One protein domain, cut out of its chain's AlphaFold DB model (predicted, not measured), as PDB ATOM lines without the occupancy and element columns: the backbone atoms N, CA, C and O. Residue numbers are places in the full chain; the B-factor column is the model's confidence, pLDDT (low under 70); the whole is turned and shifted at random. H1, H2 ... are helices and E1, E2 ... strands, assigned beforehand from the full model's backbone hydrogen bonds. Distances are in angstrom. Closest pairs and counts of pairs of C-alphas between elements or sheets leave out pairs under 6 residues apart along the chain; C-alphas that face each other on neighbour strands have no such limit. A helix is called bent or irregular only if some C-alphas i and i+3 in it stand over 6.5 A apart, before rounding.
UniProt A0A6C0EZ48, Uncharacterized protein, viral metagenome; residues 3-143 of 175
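AT A GLANCE: This is residues 3 to 143 of the 175 residues of an uncharacterized protein of viral metagenome (UniProt A0A6C0EZ48). This is a long, loosely built body in which helix H4 runs through the middle, with H2 and the short H7 packed on it and the strand pair E1 E6 beside its first part. The strand pair E4 E5 leads from the other end of H4 to one end of the body, where the short helix H5 packs about perpendicular on the long helix H1; at the opposite end a third strand pair, E2 E3, has the four-residue helix H3 between its strands. The printed part has 141 residues with eight named helices and six named strands, in the order H1 H2 E1 E2 H3 E3 H4 E4 H5 E5 H6 H7 E6 H8, and its class is mostly helix. The strands form three antiparallel sheets of two, E1 - E6, E2 - E3 and E4 - E5. The whole is loose, with a radius of gyration of the C-alphas of 17.9 A, and its C-alphas span 61 by 36 by 29 A.

IN THESE COORDINATES: E4, residues 80 to 83, and E5, residues 95 to 98, measure 9.4 A and 10.5 A from first to last C-alpha. H5 is residues 86 to 91. H1, residues 3 to 20, is 26.1 A long and begins at C-alpha 3 (171.068, 212.261, 209.656). H4, residues 60 to 76, is 24.8 A long, from C-alpha 60 at (205.121, 187.899, 243.257); it is irregular, but only just, with C-alphas 61 and 64 6.9 A apart. H2, residues 26 to 36, is 15.4 A long. E1 is residues 39 to 41 and E6 residues 127 to 129. E2, residues 46 to 48, H3, residues 50 to 53, and E3, residues 55 to 57, follow E1. H6, residues 107 to 116, is 14.5 A long, and H7 is residues 122 to 126. H8, residues 131 to 139, is 12.1 A long and ends at C-alpha 139 (181.608, 181.404, 232.750).

HOW THE PARTS SIT: E4 and E5 are antiparallel at 139 degrees, with N 81 and O 97 2.8 A apart, within hydrogen-bond range. H1 touches H5 with residues 10 to 15 alone, about perpendicular at 77 degrees; their closest C-alphas are those of Ala 11 and Ala 87, 4.4 A apart. The closest C-alphas of H4 and E4 are those of Leu 74 and Ile 80, 5.6 A apart. H4 touches H2 with residues 64 to 71 alone, at a steep tilt of 59 degrees, opposite ways; the closest C-alphas are those of Ile 30 and Tyr 67, 6.1 A apart. H4 touches H7 with residues 66 to 70 alone, closest at C-alphas 66 and 124, 5.9 A. E1 and E6 are antiparallel at 149 degrees, with N 128 and O 40 2.8 A apart. H2 and H8 only just touch, with 3 pairs of C-alphas within 8 A, the closest those of Ala 33 and Phe 137, 7.2 A apart. H6 and H8 are close but not clearly touching, closest at C-alphas 108 and 131, 6.4 A. E2 and E3 are antiparallel at 149 degrees, with N 56 and O 47 2.9 A apart; H3 and H4 are apart. Every O i to N i+4 pair is within hydrogen-bond range in H1, H6 and H8, against 5 of 7 in H2, 11 of 13 in H4, 1 of 2 in H5 and 0 of 1 in H7, where 2 of 2 O i to N i+3 pairs are; H3 is too short for such a pair.

THE WHOLE: The two C-alphas farthest apart are those of Phe 3 and Gly 44, 62.3 A. The printed part has no cut and no long link. The mean pLDDT of the printed part is 79.7, and 36 residues are under 70: residues 3 to 21, 48 to 54 and 84 to 93.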
ATOM      1  N   PHE A   3     170.622 213.654 209.816       50.25
ATOM      2  CA  PHE A   3     171.068 212.261 209.656       50.25
ATOM      3  C   PHE A   3     172.361 211.882 210.400       50.25
ATOM      4  O   PHE A   3     172.534 210.723 210.765       50.25
ATOM      5  N   ILE A   4     173.271 212.836 210.628       48.25
ATOM      6  CA  ILE A   4     174.574 212.562 211.261       48.25
ATOM      7  C   ILE A   4     174.435 212.451 212.789       48.25
ATOM      8  O   ILE A   4     175.098 211.617 213.403       48.25
ATOM      9  N   LEU A   5     173.561 213.258 213.407       48.00
ATOM     10  CA  LEU A   5     173.324 213.192 214.853       48.00
ATOM     11  C   LEU A   5     172.584 211.911 215.241       48.00
ATOM     12  O   LEU A   5     172.945 211.285 216.235       48.00
ATOM     13  N   ASP A   6     171.608 211.499 214.430       48.06
ATOM     14  CA  ASP A   6     170.843 210.278 214.681       48.06
ATOM     15  C   ASP A   6     171.751 209.036 214.607       48.06
ATOM     16  O   ASP A   6     171.729 208.204 215.512       48.06
ATOM     17  N   GLN A   7     172.648 208.946 213.612       52.94
ATOM     18  CA  GLN A   7     173.620 207.840 213.506       52.94
ATOM     19  C   GLN A   7     174.609 207.776 214.679       52.94
ATOM     20  O   GLN A   7     174.927 206.685 215.157       52.94
ATOM     21  N   LEU A   8     175.083 208.926 215.170       52.69
ATOM     22  CA  LEU A   8     175.959 208.982 216.347       52.69
ATOM     23  C   LEU A   8     175.218 208.585 217.632       52.69
ATOM     24  O   LEU A   8     175.802 207.920 218.488       52.69
ATOM     25  N   GLY A   9     173.937 208.951 217.751       53.22
ATOM     26  CA  GLY A   9     173.074 208.561 218.864       53.22
ATOM     27  C   GLY A   9     172.876 207.049 218.951       53.22
ATOM     28  O   GLY A   9     173.113 206.468 220.010       53.22
ATOM     29  N   PHE A  10     172.540 206.392 217.836       53.41
ATOM     30  CA  PHE A  10     172.405 204.930 217.789       53.41
ATOM     31  C   PHE A  10     173.725 204.215 218.092       53.41
ATOM     32  O   PHE A  10     173.747 203.305 218.915       53.41
ATOM     33  N   ALA A  11     174.846 204.678 217.529       54.22
ATOM     34  CA  ALA A  11     176.153 204.079 217.801       54.22
ATOM     35  C   ALA A  11     176.580 204.219 219.277       54.22
ATOM     36  O   ALA A  11     177.199 203.314 219.836       54.22
ATOM     37  N   ALA A  12     176.245 205.336 219.928       54.62
ATOM     38  CA  ALA A  12     176.524 205.538 221.347       54.62
ATOM     39  C   ALA A  12     175.640 204.660 222.252       54.62
ATOM     40  O   ALA A  12     176.136 204.130 223.249       54.62
ATOM     41  N   VAL A  13     174.358 204.486 221.905       56.81
ATOM     42  CA  VAL A  13     173.430 203.595 222.622       56.81
ATOM     43  C   VAL A  13     173.855 202.136 222.462       56.81
ATOM     44  O   VAL A  13     173.978 201.441 223.468       56.81
ATOM     45  N   ASP A  14     174.187 201.700 221.248       54.31
ATOM     46  CA  ASP A  14     174.698 200.351 220.986       54.31
ATOM     47  C   ASP A  14     176.001 200.092 221.745       54.31
ATOM     48  O   ASP A  14     176.138 199.058 222.391       54.31
ATOM     49  N   LEU A  15     176.932 201.054 221.776       58.31
ATOM     50  CA  LEU A  15     178.155 200.931 222.572       58.31
ATOM     51  C   LEU A  15     177.853 200.828 224.075       58.31
ATOM     52  O   LEU A  15     178.504 200.061 224.781       58.31
ATOM     53  N   ALA A  16     176.895 201.599 224.591       59.44
ATOM     54  CA  ALA A  16     176.511 201.550 226.001       59.44
ATOM     55  C   ALA A  16     175.854 200.208 226.371       59.44
ATOM     56  O   ALA A  16     176.179 199.637 227.414       59.44
ATOM     57  N   VAL A  17     174.993 199.679 225.498       57.81
ATOM     58  CA  VAL A  17     174.378 198.352 225.643       57.81
ATOM     59  C   VAL A  17     175.445 197.256 225.539       57.81
ATOM     60  O   VAL A  17     175.518 196.394 226.408       57.81
ATOM     61  N   GLU A  18     176.363 197.337 224.575       57.72
ATOM     62  CA  GLU A  18     177.477 196.388 224.422       57.72
ATOM     63  C   GLU A  18     178.438 196.403 225.620       57.72
ATOM     64  O   GLU A  18     178.939 195.354 226.035       57.72
ATOM     65  N   LYS A  19     178.687 197.574 226.223       59.97
ATOM     66  CA  LYS A  19     179.437 197.674 227.485       59.97
ATOM     67  C   LYS A  19     178.694 197.007 228.642       59.97
ATOM     68  O   LYS A  19     179.329 196.350 229.472       59.97
ATOM     69  N   ALA A  20     177.367 197.137 228.683       63.09
ATOM     70  CA  ALA A  20     176.521 196.481 229.676       63.09
ATOM     71  C   ALA A  20     176.483 194.946 229.507       63.09
ATOM     72  O   ALA A  20     176.309 194.225 230.489       63.09
ATOM     73  N   GLU A  21     176.748 194.419 228.307       64.75
ATOM     74  CA  GLU A  21     176.794 192.981 227.994       64.75
ATOM     75  C   GLU A  21     178.082 192.257 228.447       64.75
ATOM     76  O   GLU A  21     178.593 191.348 227.784       64.75
ATOM     77  N   ASN A  22     178.593 192.588 229.634       74.25
ATOM     78  CA  ASN A  22     179.767 191.953 230.240       74.25
ATOM     79  C   ASN A  22     181.078 192.185 229.474       74.25
ATOM     80  O   ASN A  22     181.855 191.244 229.263       74.25
ATOM     81  N   GLN A  23     181.352 193.437 229.091       84.44
ATOM     82  CA  GLN A  23     182.667 193.808 228.570       84.44
ATOM     83  C   GLN A  23     183.772 193.360 229.537       84.44
ATOM     84  O   GLN A  23     183.736 193.650 230.734       84.44
ATOM     85  N   ILE A  24     184.790 192.690 229.005       87.00
ATOM     86  CA  ILE A  24     185.968 192.261 229.752       87.00
ATOM     87  C   ILE A  24     187.193 192.998 229.226       87.00
ATOM     88  O   ILE A  24     187.737 192.683 228.178       87.00
ATOM     89  N   THR A  25     187.616 194.032 229.947       86.12
ATOM     90  CA  THR A  25     188.886 194.724 229.691       86.12
ATOM     91  C   THR A  25     189.999 194.069 230.501       86.12
ATOM     92  O   THR A  25     189.725 193.446 231.528       86.12
ATOM     93  N   PHE A  26     191.263 194.260 230.111       84.81
ATOM     94  CA  PHE A  26     192.393 193.770 230.912       84.81
ATOM     95  C   PHE A  26     192.339 194.304 232.356       84.81
ATOM     96  O   PHE A  26     192.650 193.584 233.302       84.81
ATOM     97  N   VAL A  27     191.874 195.546 232.548       84.44
ATOM     98  CA  VAL A  27     191.729 196.178 233.866       84.44
ATOM     99  C   VAL A  27     190.748 195.399 234.740       84.44
ATOM    100  O   VAL A  27     191.097 194.972 235.844       84.44
ATOM    101  N   ASN A  28     189.536 195.168 234.232       87.38
ATOM    102  CA  ASN A  28     188.488 194.481 234.986       87.38
ATOM    103  C   ASN A  28     188.775 192.986 235.120       87.38
ATOM    104  O   ASN A  28     188.413 192.386 236.131       87.38
ATOM    105  N   PHE A  29     189.428 192.391 234.119       90.50
ATOM    106  CA  PHE A  29     189.922 191.024 234.181       90.50
ATOM    107  C   PHE A  29     190.882 190.874 235.357       90.50
ATOM    108  O   PHE A  29     190.600 190.092 236.254       90.50
ATOM    109  N   ILE A  30     191.957 191.670 235.418       90.38
ATOM    110  CA  ILE A  30     192.954 191.588 236.496       90.38
ATOM    111  C   ILE A  30     192.300 191.841 237.860       90.38
ATOM    112  O   ILE A  30     192.525 191.072 238.794       90.38
ATOM    113  N   ALA A  31     191.463 192.878 237.974       89.31
ATOM    114  CA  ALA A  31     190.809 193.243 239.233       89.31
ATOM    115  C   ALA A  31     189.931 192.117 239.808       89.31
ATOM    116  O   ALA A  31     189.902 191.931 241.023       89.31
ATOM    117  N   GLN A  32     189.239 191.355 238.953       90.56
ATOM    118  CA  GLN A  32     188.361 190.264 239.388       90.56
ATOM    119  C   GLN A  32     189.059 188.895 239.428       90.56
ATOM    120  O   GLN A  32     188.735 188.072 240.278       90.56
ATOM    121  N   ALA A  33     190.028 188.645 238.545       91.94
ATOM    122  CA  ALA A  33     190.741 187.373 238.439       91.94
ATOM    123  C   ALA A  33     191.814 187.212 239.526       91.94
ATOM    124  O   ALA A  33     191.997 186.121 240.069       91.94
ATOM    125  N   MET A  34     192.520 188.294 239.875       90.88
ATOM    126  CA  MET A  34     193.637 188.244 240.819       90.88
ATOM    127  C   MET A  34     193.228 187.777 242.232       90.88
ATOM    128  O   MET A  34     193.912 186.888 242.751       90.88
ATOM    129  N   PRO A  35     192.119 188.262 242.836       92.25
ATOM    130  CA  PRO A  35     191.642 187.780 244.137       92.25
ATOM    131  C   PRO A  35     191.284 186.289 244.156       92.25
ATOM    132  O   PRO A  35     191.359 185.649 245.201       92.25
ATOM    133  N   LEU A  36     190.929 185.708 243.005       93.62
ATOM    134  CA  LEU A  36     190.566 184.293 242.899       93.62
ATOM    135  C   LEU A  36     191.786 183.363 242.946       93.62
ATOM    136  O   LEU A  36     191.626 182.153 243.127       93.62
ATOM    137  N   ASN A  37     193.007 183.899 242.820       93.12
ATOM    138  CA  ASN A  37     194.240 183.115 242.739       93.12
ATOM    139  C   ASN A  37     194.159 182.041 241.641       93.12
ATOM    140  O   ASN A  37     194.335 180.850 241.903       93.12
ATOM    141  N   ILE A  38     193.834 182.474 240.420       94.75
ATOM    142  CA  ILE A  38     193.878 181.635 239.215       94.75
ATOM    143  C   ILE A  38     195.329 181.286 238.861       94.75
ATOM    144  O   ILE A  38     195.597 180.156 238.467       94.75
ATOM    145  N   LEU A  39     196.250 182.238 239.032       94.44
ATOM    146  CA  LEU A  39     197.689 182.042 238.860       94.44
ATOM    147  C   LEU A  39     198.390 181.885 240.214       94.44
ATOM    148  O   LEU A  39     198.244 182.743 241.097       94.44
ATOM    149  N   THR A  40     199.195 180.832 240.346       93.25
ATOM    150  CA  THR A  40     200.089 180.589 241.489       93.25
ATOM    151  C   THR A  40     201.527 180.468 241.001       93.25
ATOM    152  O   THR A  40     201.795 179.702 240.080       93.25
ATOM    153  N   LEU A  41     202.437 181.241 241.596       92.06
ATOM    154  CA  LEU A  41     203.857 181.236 241.244       92.06
ATOM    155  C   LEU A  41     204.481 179.874 241.578       92.06
ATOM    156  O   LEU A  41     204.205 179.323 242.642       92.06
ATOM    157  N   ILE A  42     205.317 179.359 240.680       90.31
ATOM    158  CA  ILE A  42     206.143 178.177 240.930       90.31
ATOM    159  C   ILE A  42     207.411 178.633 241.658       90.31
ATOM    160  O   ILE A  42     208.119 179.525 241.184       90.31
ATOM    161  N   GLU A  43     207.688 178.047 242.821       86.00
ATOM    162  CA  GLU A  43     208.855 178.411 243.626       86.00
ATOM    163  C   GLU A  43     210.165 178.148 242.876       86.00
ATOM    164  O   GLU A  43     210.309 177.155 242.165       86.00
ATOM    165  N   GLY A  44     211.120 179.072 243.007       81.81
ATOM    166  CA  GLY A  44     212.421 178.975 242.343       81.81
ATOM    167  C   GLY A  44     212.391 179.197 240.828       81.81
ATOM    168  O   GLY A  44     213.423 179.031 240.177       81.81
ATOM    169  N   CYS A  45     211.252 179.590 240.247       86.19
ATOM    170  CA  CYS A  45     211.185 179.823 238.812       86.19
ATOM    171  C   CYS A  45     212.043 181.023 238.390       86.19
ATOM    172  O   CYS A  45     211.981 182.116 238.963       86.19
ATOM    173  N   SER A  46     212.833 180.819 237.344       83.00
ATOM    174  CA  SER A  46     213.680 181.842 236.750       83.00
ATOM    175  C   SER A  46     213.510 181.843 235.239       83.00
ATOM    176  O   SER A  46     213.222 180.808 234.636       83.00
ATOM    177  N   GLN A  47     213.628 183.022 234.632       75.94
ATOM    178  CA  GLN A  47     213.478 183.193 233.191       75.94
ATOM    179  C   GLN A  47     214.597 184.023 232.599       75.94
ATOM    180  O   GLN A  47     215.056 185.002 233.191       75.94
ATOM    181  N   ASN A  48     214.984 183.639 231.389       68.94
ATOM    182  CA  ASN A  48     215.911 184.390 230.564       68.94
ATOM    183  C   ASN A  48     215.125 185.405 229.748       68.94
ATOM    184  O   ASN A  48     214.481 185.044 228.769       68.94
ATOM    185  N   PHE A  49     215.205 186.683 230.114       63.59
ATOM    186  CA  PHE A  49     214.627 187.751 229.297       63.59
ATOM    187  C   PHE A  49     215.588 188.115 228.155       63.59
ATOM    188  O   PHE A  49     216.197 189.181 228.136       63.59
ATOM    189  N   GLY A  50     215.753 187.203 227.198       55.72
ATOM    190  CA  GLY A  50     216.613 187.398 226.031       55.72
ATOM    191  C   GLY A  50     218.115 187.508 226.338       55.72
ATOM    192  O   GLY A  50     218.564 187.505 227.483       55.72
ATOM    193  N   PHE A  51     218.902 187.616 225.265       49.75
ATOM    194  CA  PHE A  51     220.372 187.575 225.293       49.75
ATOM    195  C   PHE A  51     221.022 188.698 226.128       49.75
ATOM    196  O   PHE A  51     222.149 188.549 226.584       49.75
ATOM    197  N   LEU A  52     220.312 189.810 226.362       51.78
ATOM    198  CA  LEU A  52     220.854 191.016 227.003       51.78
ATOM    199  C   LEU A  52     220.454 191.224 228.474       51.78
ATOM    200  O   LEU A  52     221.072 192.059 229.129       51.78
ATOM    201  N   PHE A  53     219.458 190.511 229.023       56.47
ATOM    202  CA  PHE A  53     218.952 190.803 230.383       56.47
ATOM    203  C   PHE A  53     219.178 189.714 231.438       56.47
ATOM    204  O   PHE A  53     218.713 189.881 232.568       56.47
ATOM    205  N   GLY A  54     219.944 188.669 231.116       62.69
ATOM    206  CA  GLY A  54     220.316 187.616 232.062       62.69
ATOM    207  C   GLY A  54     219.124 186.826 232.622       62.69
ATOM    208  O   GLY A  54     217.961 187.057 232.280       62.69
ATOM    209  N   VAL A  55     219.434 185.872 233.500       72.50
ATOM    210  CA  VAL A  55     218.430 185.104 234.243       72.50
ATOM    211  C   VAL A  55     217.839 186.017 235.320       72.50
ATOM    212  O   VAL A  55     218.555 186.457 236.222       72.50
ATOM    213  N   LYS A  56     216.534 186.291 235.269       78.50
ATOM    214  CA  LYS A  56     215.820 186.985 236.350       78.50
ATOM    215  C   LYS A  56     214.942 186.002 237.108       78.50
ATOM    216  O   LYS A  56     214.197 185.228 236.509       78.50
ATOM    217  N   GLN A  57     215.019 186.050 238.435       82.50
ATOM    218  CA  GLN A  57     214.084 185.319 239.283       82.50
ATOM    219  C   GLN A  57     212.702 185.959 239.201       82.50
ATOM    220  O   GLN A  57     212.559 187.173 239.369       82.50
ATOM    221  N   ILE A  58     211.689 185.131 238.959       85.88
ATOM    222  CA  ILE A  58     210.302 185.576 238.949       85.88
ATOM    223  C   ILE A  58     209.769 185.501 240.378       85.88
ATOM    224  O   ILE A  58     209.839 184.471 241.041       85.88
ATOM    225  N   ASN A  59     209.223 186.612 240.854       85.50
ATOM    226  CA  ASN A  59     208.616 186.741 242.170       85.50
ATOM    227  C   ASN A  59     207.154 187.219 242.051       85.50
ATOM    228  O   ASN A  59     206.604 187.401 240.962       85.50
ATOM    229  N   ASN A  60     206.516 187.461 243.197       83.06
ATOM    230  CA  ASN A  60     205.121 187.899 243.257       83.06
ATOM    231  C   ASN A  60     204.850 189.275 242.622       83.06
ATOM    232  O   ASN A  60     203.688 189.568 242.336       83.06
ATOM    233  N   THR A  61     205.860 190.120 242.377       84.81
ATOM    234  CA  THR A  61     205.629 191.427 241.735       84.81
ATOM    235  C   THR A  61     205.232 191.261 240.266       84.81
ATOM    236  O   THR A  61     204.396 192.017 239.773       84.81
ATOM    237  N   HIS A  62     205.706 190.196 239.613       87.56
ATOM    238  CA  HIS A  62     205.362 189.835 238.234       87.56
ATOM    239  C   HIS A  62     203.988 189.171 238.088       87.56
ATOM    240  O   HIS A  62     203.537 188.909 236.976       87.56
ATOM    241  N   LYS A  63     203.280 188.905 239.194       88.88
ATOM    242  CA  LYS A  63     201.965 188.250 239.157       88.88
ATOM    243  C   LYS A  63     200.951 189.062 238.345       88.88
ATOM    244  O   LYS A  63     200.134 188.480 237.640       88.88
ATOM    245  N   LYS A  64     201.007 190.398 238.412       89.75
ATOM    246  CA  LYS A  64     200.123 191.278 237.628       89.75
ATOM    247  C   LYS A  64     200.418 191.188 236.128       89.75
ATOM    248  O   LYS A  64     199.479 191.073 235.346       89.75
ATOM    249  N   ASP A  65     201.695 191.183 235.758       89.94
ATOM    250  CA  ASP A  65     202.137 191.036 234.368       89.94
ATOM    251  C   ASP A  65     201.731 189.665 233.817       89.94
ATOM    252  O   ASP A  65     201.232 189.560 232.701       89.94
ATOM    253  N   ALA A  66     201.826 188.615 234.640       92.88
ATOM    254  CA  ALA A  66     201.348 187.287 234.282       92.88
ATOM    255  C   ALA A  66     199.833 187.265 234.015       92.88
ATOM    256  O   ALA A  66     199.395 186.649 233.048       92.88
ATOM    257  N   TYR A  67     199.012 187.973 234.802       93.69
ATOM    258  CA  TYR A  67     197.579 188.095 234.497       93.69
ATOM    259  C   TYR A  67     197.299 188.888 233.216       93.69
ATOM    260  O   TYR A  67     196.338 188.567 232.518       93.69
ATOM    261  N   LEU A  68     198.106 189.904 232.907       93.12
ATOM    262  CA  LEU A  68     197.993 190.649 231.653       93.12
ATOM    263  C   LEU A  68     198.302 189.743 230.455       93.12
ATOM    264  O   LEU A  68     197.492 189.639 229.541       93.12
ATOM    265  N   ILE A  69     199.400 188.990 230.522       93.69
ATOM    266  CA  ILE A  69     199.770 188.023 229.483       93.69
ATOM    267  C   ILE A  69     198.729 186.903 229.365       93.69
ATOM    268  O   ILE A  69     198.419 186.469 228.261       93.69
ATOM    269  N   LEU A  70     198.140 186.450 230.480       94.69
ATOM    270  CA  LEU A  70     197.030 185.495 230.443       94.69
ATOM    271  C   LEU A  70     195.822 186.070 229.697       94.69
ATOM    272  O   LEU A  70     195.209 185.356 228.910       94.69
ATOM    273  N   TYR A  71     195.470 187.334 229.937       94.31
ATOM    274  CA  TYR A  71     194.385 187.992 229.212       94.31
ATOM    275  C   TYR A  71     194.671 188.029 227.706       94.31
ATOM    276  O   TYR A  71     193.830 187.582 226.928       94.31
ATOM    277  N   ASP A  72     195.863 188.475 227.304       93.00
ATOM    278  CA  ASP A  72     196.254 188.547 225.891       93.00
ATOM    279  C   ASP A  72     196.242 187.163 225.231       93.00
ATOM    280  O   ASP A  72     195.697 186.995 224.140       93.00
ATOM    281  N   TYR A  73     196.740 186.141 225.930       94.06
ATOM    282  CA  TYR A  73     196.681 184.753 225.477       94.06
ATOM    283  C   TYR A  73     195.234 184.273 225.279       94.06
ATOM    284  O   TYR A  73     194.907 183.660 224.265       94.06
ATOM    285  N   LEU A  74     194.323 184.578 226.210       94.25
ATOM    286  CA  LEU A  74     192.903 184.225 226.074       94.25
ATOM    287  C   LEU A  74     192.220 184.961 224.913       94.25
ATOM    288  O   LEU A  74     191.293 184.410 224.311       94.25
ATOM    289  N   VAL A  75     192.672 186.177 224.590       92.50
ATOM    290  CA  VAL A  75     192.236 186.911 223.397       92.50
ATOM    291  C   VAL A  75     192.740 186.227 222.127       92.50
ATOM    292  O   VAL A  75     191.944 185.948 221.232       92.50
ATOM    293  N   GLU A  76     194.026 185.871 222.067       91.94
ATOM    294  CA  GLU A  76     194.630 185.154 220.933       91.94
ATOM    295  C   GLU A  76     193.916 183.822 220.650       91.94
ATOM    296  O   GLU A  76     193.670 183.467 219.497       91.94
ATOM    297  N   LYS A  77     193.518 183.093 221.701       91.69
ATOM    298  CA  LYS A  77     192.796 181.814 221.576       91.69
ATOM    299  C   LYS A  77     191.293 181.952 221.353       91.69
ATOM    300  O   LYS A  77     190.589 180.944 221.398       91.69
ATOM    301  N   ASN A  78     190.781 183.162 221.110       91.88
ATOM    302  CA  ASN A  78     189.352 183.440 220.918       91.88
ATOM    303  C   ASN A  78     188.452 182.987 222.088       91.88
ATOM    304  O   ASN A  78     187.243 182.786 221.915       91.88
ATOM    305  N   VAL A  79     189.024 182.846 223.288       92.12
ATOM    306  CA  VAL A  79     188.270 182.624 224.535       92.12
ATOM    307  C   VAL A  79     187.627 183.937 224.968       92.12
ATOM    308  O   VAL A  79     186.468 183.975 225.386       92.12
ATOM    309  N   ILE A  80     188.372 185.030 224.817       91.81
ATOM    310  CA  ILE A  80     187.873 186.399 224.865       91.81
ATOM    311  C   ILE A  80     187.882 186.901 223.425       91.81
ATOM    312  O   ILE A  80     188.927 186.946 222.790       91.81
ATOM    313  N   LYS A  81     186.720 187.261 222.882       90.19
ATOM    314  CA  LYS A  81     186.617 187.730 221.498       90.19
ATOM    315  C   LYS A  81     186.340 189.219 221.447       90.19
ATOM    316  O   LYS A  81     185.584 189.756 222.262       90.19
ATOM    317  N   GLN A  82     186.918 189.868 220.447       84.56
ATOM    318  CA  GLN A  82     186.494 191.201 220.062       84.56
ATOM    319  C   GLN A  82     185.085 191.099 219.455       84.56
ATOM    320  O   GLN A  82     184.861 190.306 218.540       84.56
ATOM    321  N   LYS A  83     184.129 191.873 219.970       75.38
ATOM    322  CA  LYS A  83     182.862 192.101 219.273       75.38
ATOM    323  C   LYS A  83     183.102 193.107 218.150       75.38
ATOM    324  O   LYS A  83     183.754 194.131 218.349       75.38
ATOM    325  N   THR A  84     182.584 192.794 216.972       62.91
ATOM    326  CA  THR A  84     182.541 193.690 215.815       62.91
ATOM    327  C   THR A  84     181.077 194.009 215.537       62.91
ATOM    328  O   THR A  84     180.411 193.280 214.806       62.91
ATOM    329  N   GLY A  85     180.562 195.039 216.200       58.25
ATOM    330  CA  GLY A  85     179.264 195.648 215.920       58.25
ATOM    331  C   GLY A  85     179.410 196.866 215.001       58.25
ATOM    332  O   GLY A  85     180.513 197.366 214.762       58.25
ATOM    333  N   VAL A  86     178.285 197.366 214.485       49.59
ATOM    334  CA  VAL A  86     178.253 198.535 213.586       49.59
ATOM    335  C   VAL A  86     178.839 199.771 214.287       49.59
ATOM    336  O   VAL A  86     179.670 200.471 213.715       49.59
ATOM    337  N   ALA A  87     178.526 199.972 215.571       45.41
ATOM    338  CA  ALA A  87     179.072 201.052 216.395       45.41
ATOM    339  C   ALA A  87     180.601 200.977 216.595       45.41
ATOM    340  O   ALA A  87     181.285 202.003 216.647       45.41
ATOM    341  N   THR A  88     181.168 199.768 216.655       50.53
ATOM    342  CA  THR A  88     182.612 199.541 216.828       50.53
ATOM    343  C   THR A  88     183.415 200.003 215.606       50.53
ATOM    344  O   THR A  88     184.570 200.407 215.750       50.53
ATOM    345  N   PHE A  89     182.799 199.979 214.417       45.91
ATOM    346  CA  PHE A  89     183.400 200.442 213.164       45.91
ATOM    347  C   PHE A  89     183.513 201.974 213.105       45.91
ATOM    348  O   PHE A  89     184.505 202.498 212.609       45.91
ATOM    349  N   PHE A  90     182.539 202.694 213.672       44.78
ATOM    350  CA  PHE A  90     182.507 204.161 213.643       44.78
ATOM    351  C   PHE A  90     183.270 204.825 214.799       44.78
ATOM    352  O   PHE A  90     183.819 205.908 214.616       44.78
ATOM    353  N   ILE A  91     183.348 204.190 215.976       52.72
ATOM    354  CA  ILE A  91     183.942 204.799 217.186       52.72
ATOM    355  C   ILE A  91     185.400 204.331 217.426       52.72
ATOM    356  O   ILE A  91     186.064 204.798 218.349       52.72
ATOM    357  N   LEU A  92     185.942 203.412 216.607       53.06
ATOM    358  CA  LEU A  92     187.259 202.762 216.805       53.06
ATOM    359  C   LEU A  92     187.450 202.090 218.188       53.06
ATOM    360  O   LEU A  92     188.542 201.624 218.522       53.06
ATOM    361  N   SER A  93     186.410 202.000 219.016       59.75
ATOM    362  CA  SER A  93     186.500 201.480 220.377       59.75
ATOM    363  C   SER A  93     186.305 199.968 220.390       59.75
ATOM    364  O   SER A  93     185.177 199.493 220.337       59.75
ATOM    365  N   LYS A  94     187.391 199.193 220.484       71.06
ATOM    366  CA  LYS A  94     187.322 197.723 220.553       71.06
ATOM    367  C   LYS A  94     186.644 197.258 221.851       71.06
ATOM    368  O   LYS A  94     187.150 197.519 222.943       71.06
ATOM    369  N   VAL A  95     185.534 196.528 221.733       78.25
ATOM    370  CA  VAL A  95     184.847 195.883 222.864       78.25
ATOM    371  C   VAL A  95     185.224 194.403 222.892       78.25
ATOM    372  O   VAL A  95     185.088 193.701 221.893       78.25
ATOM    373  N   TYR A  96     185.700 193.919 224.038       86.75
ATOM    374  CA  TYR A  96     186.056 192.515 224.250       86.75
ATOM    375  C   TYR A  96     185.039 191.864 225.181       86.75
ATOM    376  O   TYR A  96     184.651 192.457 226.186       86.75
ATOM    377  N   THR A  97     184.611 190.646 224.861       88.94
ATOM    378  CA  THR A  97     183.642 189.874 225.654       88.94
ATOM    379  C   THR A  97     184.079 188.418 225.749       88.94
ATOM    380  O   THR A  97     184.801 187.916 224.884       88.94
ATOM    381  N   VAL A  98     183.643 187.713 226.793       88.94
ATOM    382  CA  VAL A  98     183.869 186.264 226.882       88.94
ATOM    383  C   VAL A  98     183.090 185.573 225.763       88.94
ATOM    384  O   VAL A  98     181.879 185.755 225.620       88.94
ATOM    385  N   ASN A  99     183.773 184.753 224.968       89.12
ATOM    386  CA  ASN A  99     183.145 183.991 223.906       89.12
ATOM    387  C   ASN A  99     182.317 182.843 224.501       89.12
ATOM    388  O   ASN A  99     182.840 181.778 224.814       89.12
ATOM    389  N   ARG A 100     181.005 183.054 224.645       84.44
ATOM    390  CA  ARG A 100     180.073 182.051 225.192       84.44
ATOM    391  C   ARG A 100     179.996 180.762 224.366       84.44
ATOM    392  O   ARG A 100     179.642 179.728 224.919       84.44
ATOM    393  N   ASN A 101     180.378 180.818 223.090       84.50
ATOM    394  CA  ASN A 101     180.401 179.664 222.188       84.50
ATOM    395  C   ASN A 101     181.730 178.897 222.237       84.50
ATOM    396  O   ASN A 101     181.865 177.873 221.574       84.50
ATOM    397  N   TYR A 102     182.731 179.398 222.967       86.81
ATOM    398  CA  TYR A 102     183.999 178.700 223.120       86.81
ATOM    399  C   TYR A 102     183.807 177.455 223.994       86.81
ATOM    400  O   TYR A 102     183.224 177.539 225.080       86.81
ATOM    401  N   ASP A 103     184.340 176.311 223.560       88.62
ATOM    402  CA  ASP A 103     184.307 175.094 224.370       88.62
ATOM    403  C   ASP A 103     185.284 175.195 225.548       88.62
ATOM    404  O   ASP A 103     186.462 174.837 225.479       88.62
ATOM    405  N   MET A 104     184.761 175.673 226.675       85.94
ATOM    406  CA  MET A 104     185.519 175.843 227.913       85.94
ATOM    407  C   MET A 104     186.081 174.526 228.459       85.94
ATOM    408  O   MET A 104     187.039 174.567 229.231       85.94
ATOM    409  N   LYS A 105     185.519 173.364 228.086       83.69
ATOM    410  CA  LYS A 105     186.085 172.065 228.485       83.69
ATOM    411  C   LYS A 105     187.420 171.811 227.782       83.69
ATOM    412  O   LYS A 105     188.308 171.211 228.379       83.69
ATOM    413  N   ASN A 106     187.591 172.334 226.567       88.44
ATOM    414  CA  ASN A 106     188.800 172.165 225.768       88.44
ATOM    415  C   ASN A 106     189.924 173.162 226.118       88.44
ATOM    416  O   ASN A 106     191.073 172.955 225.734       88.44
ATOM    417  N   LEU A 107     189.636 174.219 226.890       88.88
ATOM    418  CA  LEU A 107     190.624 175.245 227.263       88.88
ATOM    419  C   LEU A 107     191.879 174.652 227.924       88.88
ATOM    420  O   LEU A 107     192.994 175.103 227.669       88.88
ATOM    421  N   LYS A 108     191.696 173.636 228.775       89.06
ATOM    422  CA  LYS A 108     192.807 172.943 229.436       89.06
ATOM    423  C   LYS A 108     193.747 172.308 228.404       89.06
ATOM    424  O   LYS A 108     194.943 172.577 228.442       89.06
ATOM    425  N   ASN A 109     193.193 171.549 227.462       89.88
ATOM    426  CA  ASN A 109     193.966 170.865 226.427       89.88
ATOM    427  C   ASN A 109     194.699 171.862 225.525       89.88
ATOM    428  O   ASN A 109     195.849 171.635 225.171       89.88
ATOM    429  N   VAL A 110     194.064 172.988 225.175       89.06
ATOM    430  CA  VAL A 110     194.702 174.048 224.376       89.06
ATOM    431  C   VAL A 110     195.930 174.612 225.092       89.06
ATOM    432  O   VAL A 110     196.997 174.705 224.489       89.06
ATOM    433  N   ILE A 111     195.808 174.921 226.388       88.69
ATOM    434  CA  ILE A 111     196.929 175.418 227.198       88.69
ATOM    435  C   ILE A 111     198.055 174.377 227.284       88.69
ATOM    436  O   ILE A 111     199.223 174.721 227.112       88.69
ATOM    437  N   GLU A 112     197.724 173.112 227.550       87.31
ATOM    438  CA  GLU A 112     198.714 172.030 227.657       87.31
ATOM    439  C   GLU A 112     199.433 171.780 226.322       87.31
ATOM    440  O   GLU A 112     200.660 171.679 226.288       87.31
ATOM    441  N   ASN A 113     198.701 171.782 225.209       88.44
ATOM    442  CA  ASN A 113     199.274 171.633 223.873       88.44
ATOM    443  C   ASN A 113     200.208 172.794 223.510       88.44
ATOM    444  O   ASN A 113     201.285 172.569 222.959       88.44
ATOM    445  N   ASP A 114     199.837 174.035 223.830       88.50
ATOM    446  CA  ASP A 114     200.682 175.198 223.544       88.50
ATOM    447  C   ASP A 114     201.948 175.231 224.401       88.50
ATOM    448  O   ASP A 114     202.999 175.663 223.913       88.50
ATOM    449  N   LYS A 115     201.871 174.751 225.651       87.00
ATOM    450  CA  LYS A 115     203.052 174.568 226.507       87.00
ATOM    451  C   LYS A 115     204.041 173.605 225.862       87.00
ATOM    452  O   LYS A 115     205.221 173.928 225.750       87.00
ATOM    453  N   ASN A 116     203.549 172.472 225.363       85.38
ATOM    454  CA  ASN A 116     204.382 171.460 224.712       85.38
ATOM    455  C   ASN A 116     204.979 171.958 223.385       85.38
ATOM    456  O   ASN A 116     206.128 171.662 223.067       85.38
ATOM    457  N   ASN A 117     204.232 172.774 222.638       83.19
ATOM    458  CA  ASN A 117     204.644 173.294 221.333       83.19
ATOM    459  C   ASN A 117     205.447 174.605 221.394       83.19
ATOM    460  O   ASN A 117     205.650 175.232 220.354       83.19
ATOM    461  N   LYS A 118     205.883 175.050 222.585       79.69
ATOM    462  CA  LYS A 118     206.610 176.322 222.801       79.69
ATOM    463  C   LYS A 118     205.881 177.570 222.262       79.69
ATOM    464  O   LYS A 118     206.510 178.597 222.029       79.69
ATOM    465  N   LYS A 119     204.561 177.493 222.064       81.62
ATOM    466  CA  LYS A 119     203.703 178.630 221.670       81.62
ATOM    467  C   LYS A 119     203.104 179.343 222.880       81.62
ATOM    468  O   LYS A 119     202.442 180.365 222.739       81.62
ATOM    469  N   TYR A 120     203.298 178.778 224.065       85.94
ATOM    470  CA  TYR A 120     202.796 179.329 225.306       85.94
ATOM    471  C   TYR A 120     203.687 180.474 225.811       85.94
ATOM    472  O   TYR A 120     204.912 180.330 225.789       85.94
ATOM    473  N   PRO A 121     203.104 181.590 226.292       88.44
ATOM    474  CA  PRO A 121     203.878 182.747 226.723       88.44
ATOM    475  C   PRO A 121     204.897 182.405 227.806       88.44
ATOM    476  O   PRO A 121     204.554 181.785 228.816       88.44
ATOM    477  N   GLU A 122     206.134 182.870 227.623       87.50
ATOM    478  CA  GLU A 122     207.250 182.515 228.497       87.50
ATOM    479  C   GLU A 122     206.932 182.823 229.955       87.50
ATOM    480  O   GLU A 122     206.945 181.900 230.761       87.50
ATOM    481  N   LEU A 123     206.526 184.054 230.298       87.06
ATOM    482  CA  LEU A 123     206.227 184.442 231.687       87.06
ATOM    483  C   LEU A 123     205.210 183.521 232.365       87.06
ATOM    484  O   LEU A 123     205.362 183.200 233.542       87.06
ATOM    485  N   LEU A 124     204.209 183.041 231.625       89.94
ATOM    486  CA  LEU A 124     203.200 182.139 232.166       89.94
ATOM    487  C   LEU A 124     203.752 180.750 232.506       89.94
ATOM    488  O   LEU A 124     203.119 180.048 233.291       89.94
ATOM    489  N   ASN A 125     204.910 180.338 231.976       89.31
ATOM    490  CA  ASN A 125     205.559 179.083 232.378       89.31
ATOM    491  C   ASN A 125     205.997 179.095 233.846       89.31
ATOM    492  O   ASN A 125     206.073 178.032 234.452       89.31
ATOM    493  N   CYS A 126     206.219 180.272 234.442       90.44
ATOM    494  CA  CYS A 126     206.500 180.389 235.873       90.44
ATOM    495  C   CYS A 126     205.256 180.369 236.766       90.44
ATOM    496  O   CYS A 126     205.378 180.494 237.985       90.44
ATOM    497  N   PHE A 127     204.061 180.216 236.192       92.56
ATOM    498  CA  PHE A 127     202.817 180.193 236.945       92.56
ATOM    499  C   PHE A 127     202.007 178.936 236.628       92.56
ATOM    500  O   PHE A 127     201.710 178.608 235.477       92.56
ATOM    501  N   THR A 128     201.562 178.256 237.679       92.19
ATOM    502  CA  THR A 128     200.542 177.216 237.562       92.19
ATOM    503  C   THR A 128     199.181 177.885 237.382       92.19
ATOM    504  O   THR A 128     198.791 178.747 238.174       92.19
ATOM    505  N   ILE A 129     198.454 177.488 236.334       93.50
ATOM    506  CA  ILE A 129     197.084 177.944 236.077       93.50
ATOM    507  C   ILE A 129     196.105 176.968 236.725       93.50
ATOM    508  O   ILE A 129     196.043 175.797 236.360       93.50
ATOM    509  N   ASN A 130     195.269 177.458 237.637       94.31
ATOM    510  CA  ASN A 130     194.123 176.701 238.116       94.31
ATOM    511  C   ASN A 130     192.987 176.760 237.079       94.31
ATOM    512  O   ASN A 130     192.181 177.695 237.063       94.31
ATOM    513  N   HIS A 131     192.925 175.743 236.217       90.94
ATOM    514  CA  HIS A 131     191.956 175.668 235.119       90.94
ATOM    515  C   HIS A 131     190.500 175.720 235.591       90.94
ATOM    516  O   HIS A 131     189.688 176.394 234.965       90.94
ATOM    517  N   MET A 132     190.161 175.073 236.713       91.62
ATOM    518  CA  MET A 132     188.794 175.097 237.245       91.62
ATOM    519  C   MET A 132     188.375 176.513 237.638       91.62
ATOM    520  O   MET A 132     187.299 176.973 237.258       91.62
ATOM    521  N   LYS A 133     189.244 177.232 238.357       94.75
ATOM    522  CA  LYS A 133     188.977 178.622 238.741       94.75
ATOM    523  C   LYS A 133     188.883 179.534 237.527       94.75
ATOM    524  O   LYS A 133     187.989 180.372 237.490       94.75
ATOM    525  N   LEU A 134     189.762 179.359 236.539       94.00
ATOM    526  CA  LEU A 134     189.734 180.144 235.307       94.00
ATOM    527  C   LEU A 134     188.430 179.926 234.530       94.00
ATOM    528  O   LEU A 134     187.770 180.890 234.155       94.00
ATOM    529  N   ILE A 135     188.028 178.671 234.331       92.94
ATOM    530  CA  ILE A 135     186.792 178.327 233.620       92.94
ATOM    531  C   ILE A 135     185.572 178.881 234.360       92.94
ATOM    532  O   ILE A 135     184.715 179.511 233.740       92.94
ATOM    533  N   ASN A 136     185.495 178.685 235.679       92.94
ATOM    534  CA  ASN A 136     184.388 179.202 236.484       92.94
ATOM    535  C   ASN A 136     184.336 180.730 236.455       92.94
ATOM    536  O   ASN A 136     183.257 181.301 236.314       92.94
ATOM    537  N   PHE A 137     185.492 181.390 236.532       93.44
ATOM    538  CA  PHE A 137     185.600 182.836 236.394       93.44
ATOM    539  C   PHE A 137     185.069 183.318 235.041       93.44
ATOM    540  O   PHE A 137     184.223 184.202 235.012       93.44
ATOM    541  N   LEU A 138     185.502 182.715 233.930       92.12
ATOM    542  CA  LEU A 138     185.067 183.109 232.586       92.12
ATOM    543  C   LEU A 138     183.569 182.857 232.365       92.12
ATOM    544  O   LEU A 138     182.875 183.698 231.796       92.12
ATOM    545  N   LYS A 139     183.041 181.726 232.848       89.88
ATOM    546  CA  LYS A 139     181.608 181.404 232.750       89.88
ATOM    547  C   LYS A 139     180.741 182.354 233.565       89.88
ATOM    548  O   LYS A 139     179.695 182.777 233.082       89.88
ATOM    549  N   ASN A 140     181.184 182.727 234.755       89.06
ATOM    550  CA  ASN A 140     180.407 183.578 235.652       89.06
ATOM    551  C   ASN A 140     180.821 185.049 235.564       89.06
ATOM    552  O   ASN A 140     180.402 185.853 236.395       89.06
ATOM    553  N   TYR A 141     181.655 185.406 234.582       88.69
ATOM    554  CA  TYR A 141     182.132 186.769 234.438       88.69
ATOM    555  C   TYR A 141     180.953 187.702 234.192       88.69
ATOM    556  O   TYR A 141     180.192 187.524 233.233       88.69
ATOM    557  N   MET A 142     180.862 188.711 235.052       84.62
ATOM    558  CA  MET A 142     179.968 189.838 234.886       84.62
ATOM    559  C   MET A 142     180.754 191.136 235.008       84.62
ATOM    560  O   MET A 142     181.658 191.266 235.845       84.62
ATOM    561  N   TYR A 143     180.415 192.104 234.159       81.88
ATOM    562  CA  TYR A 143     181.016 193.427 234.251       81.88
ATOM    563  C   TYR A 143     180.592 194.098 235.563       81.88
ATOM    564  O   TYR A 143     179.430 194.053 235.960       81.88
TER     565      TYR A 143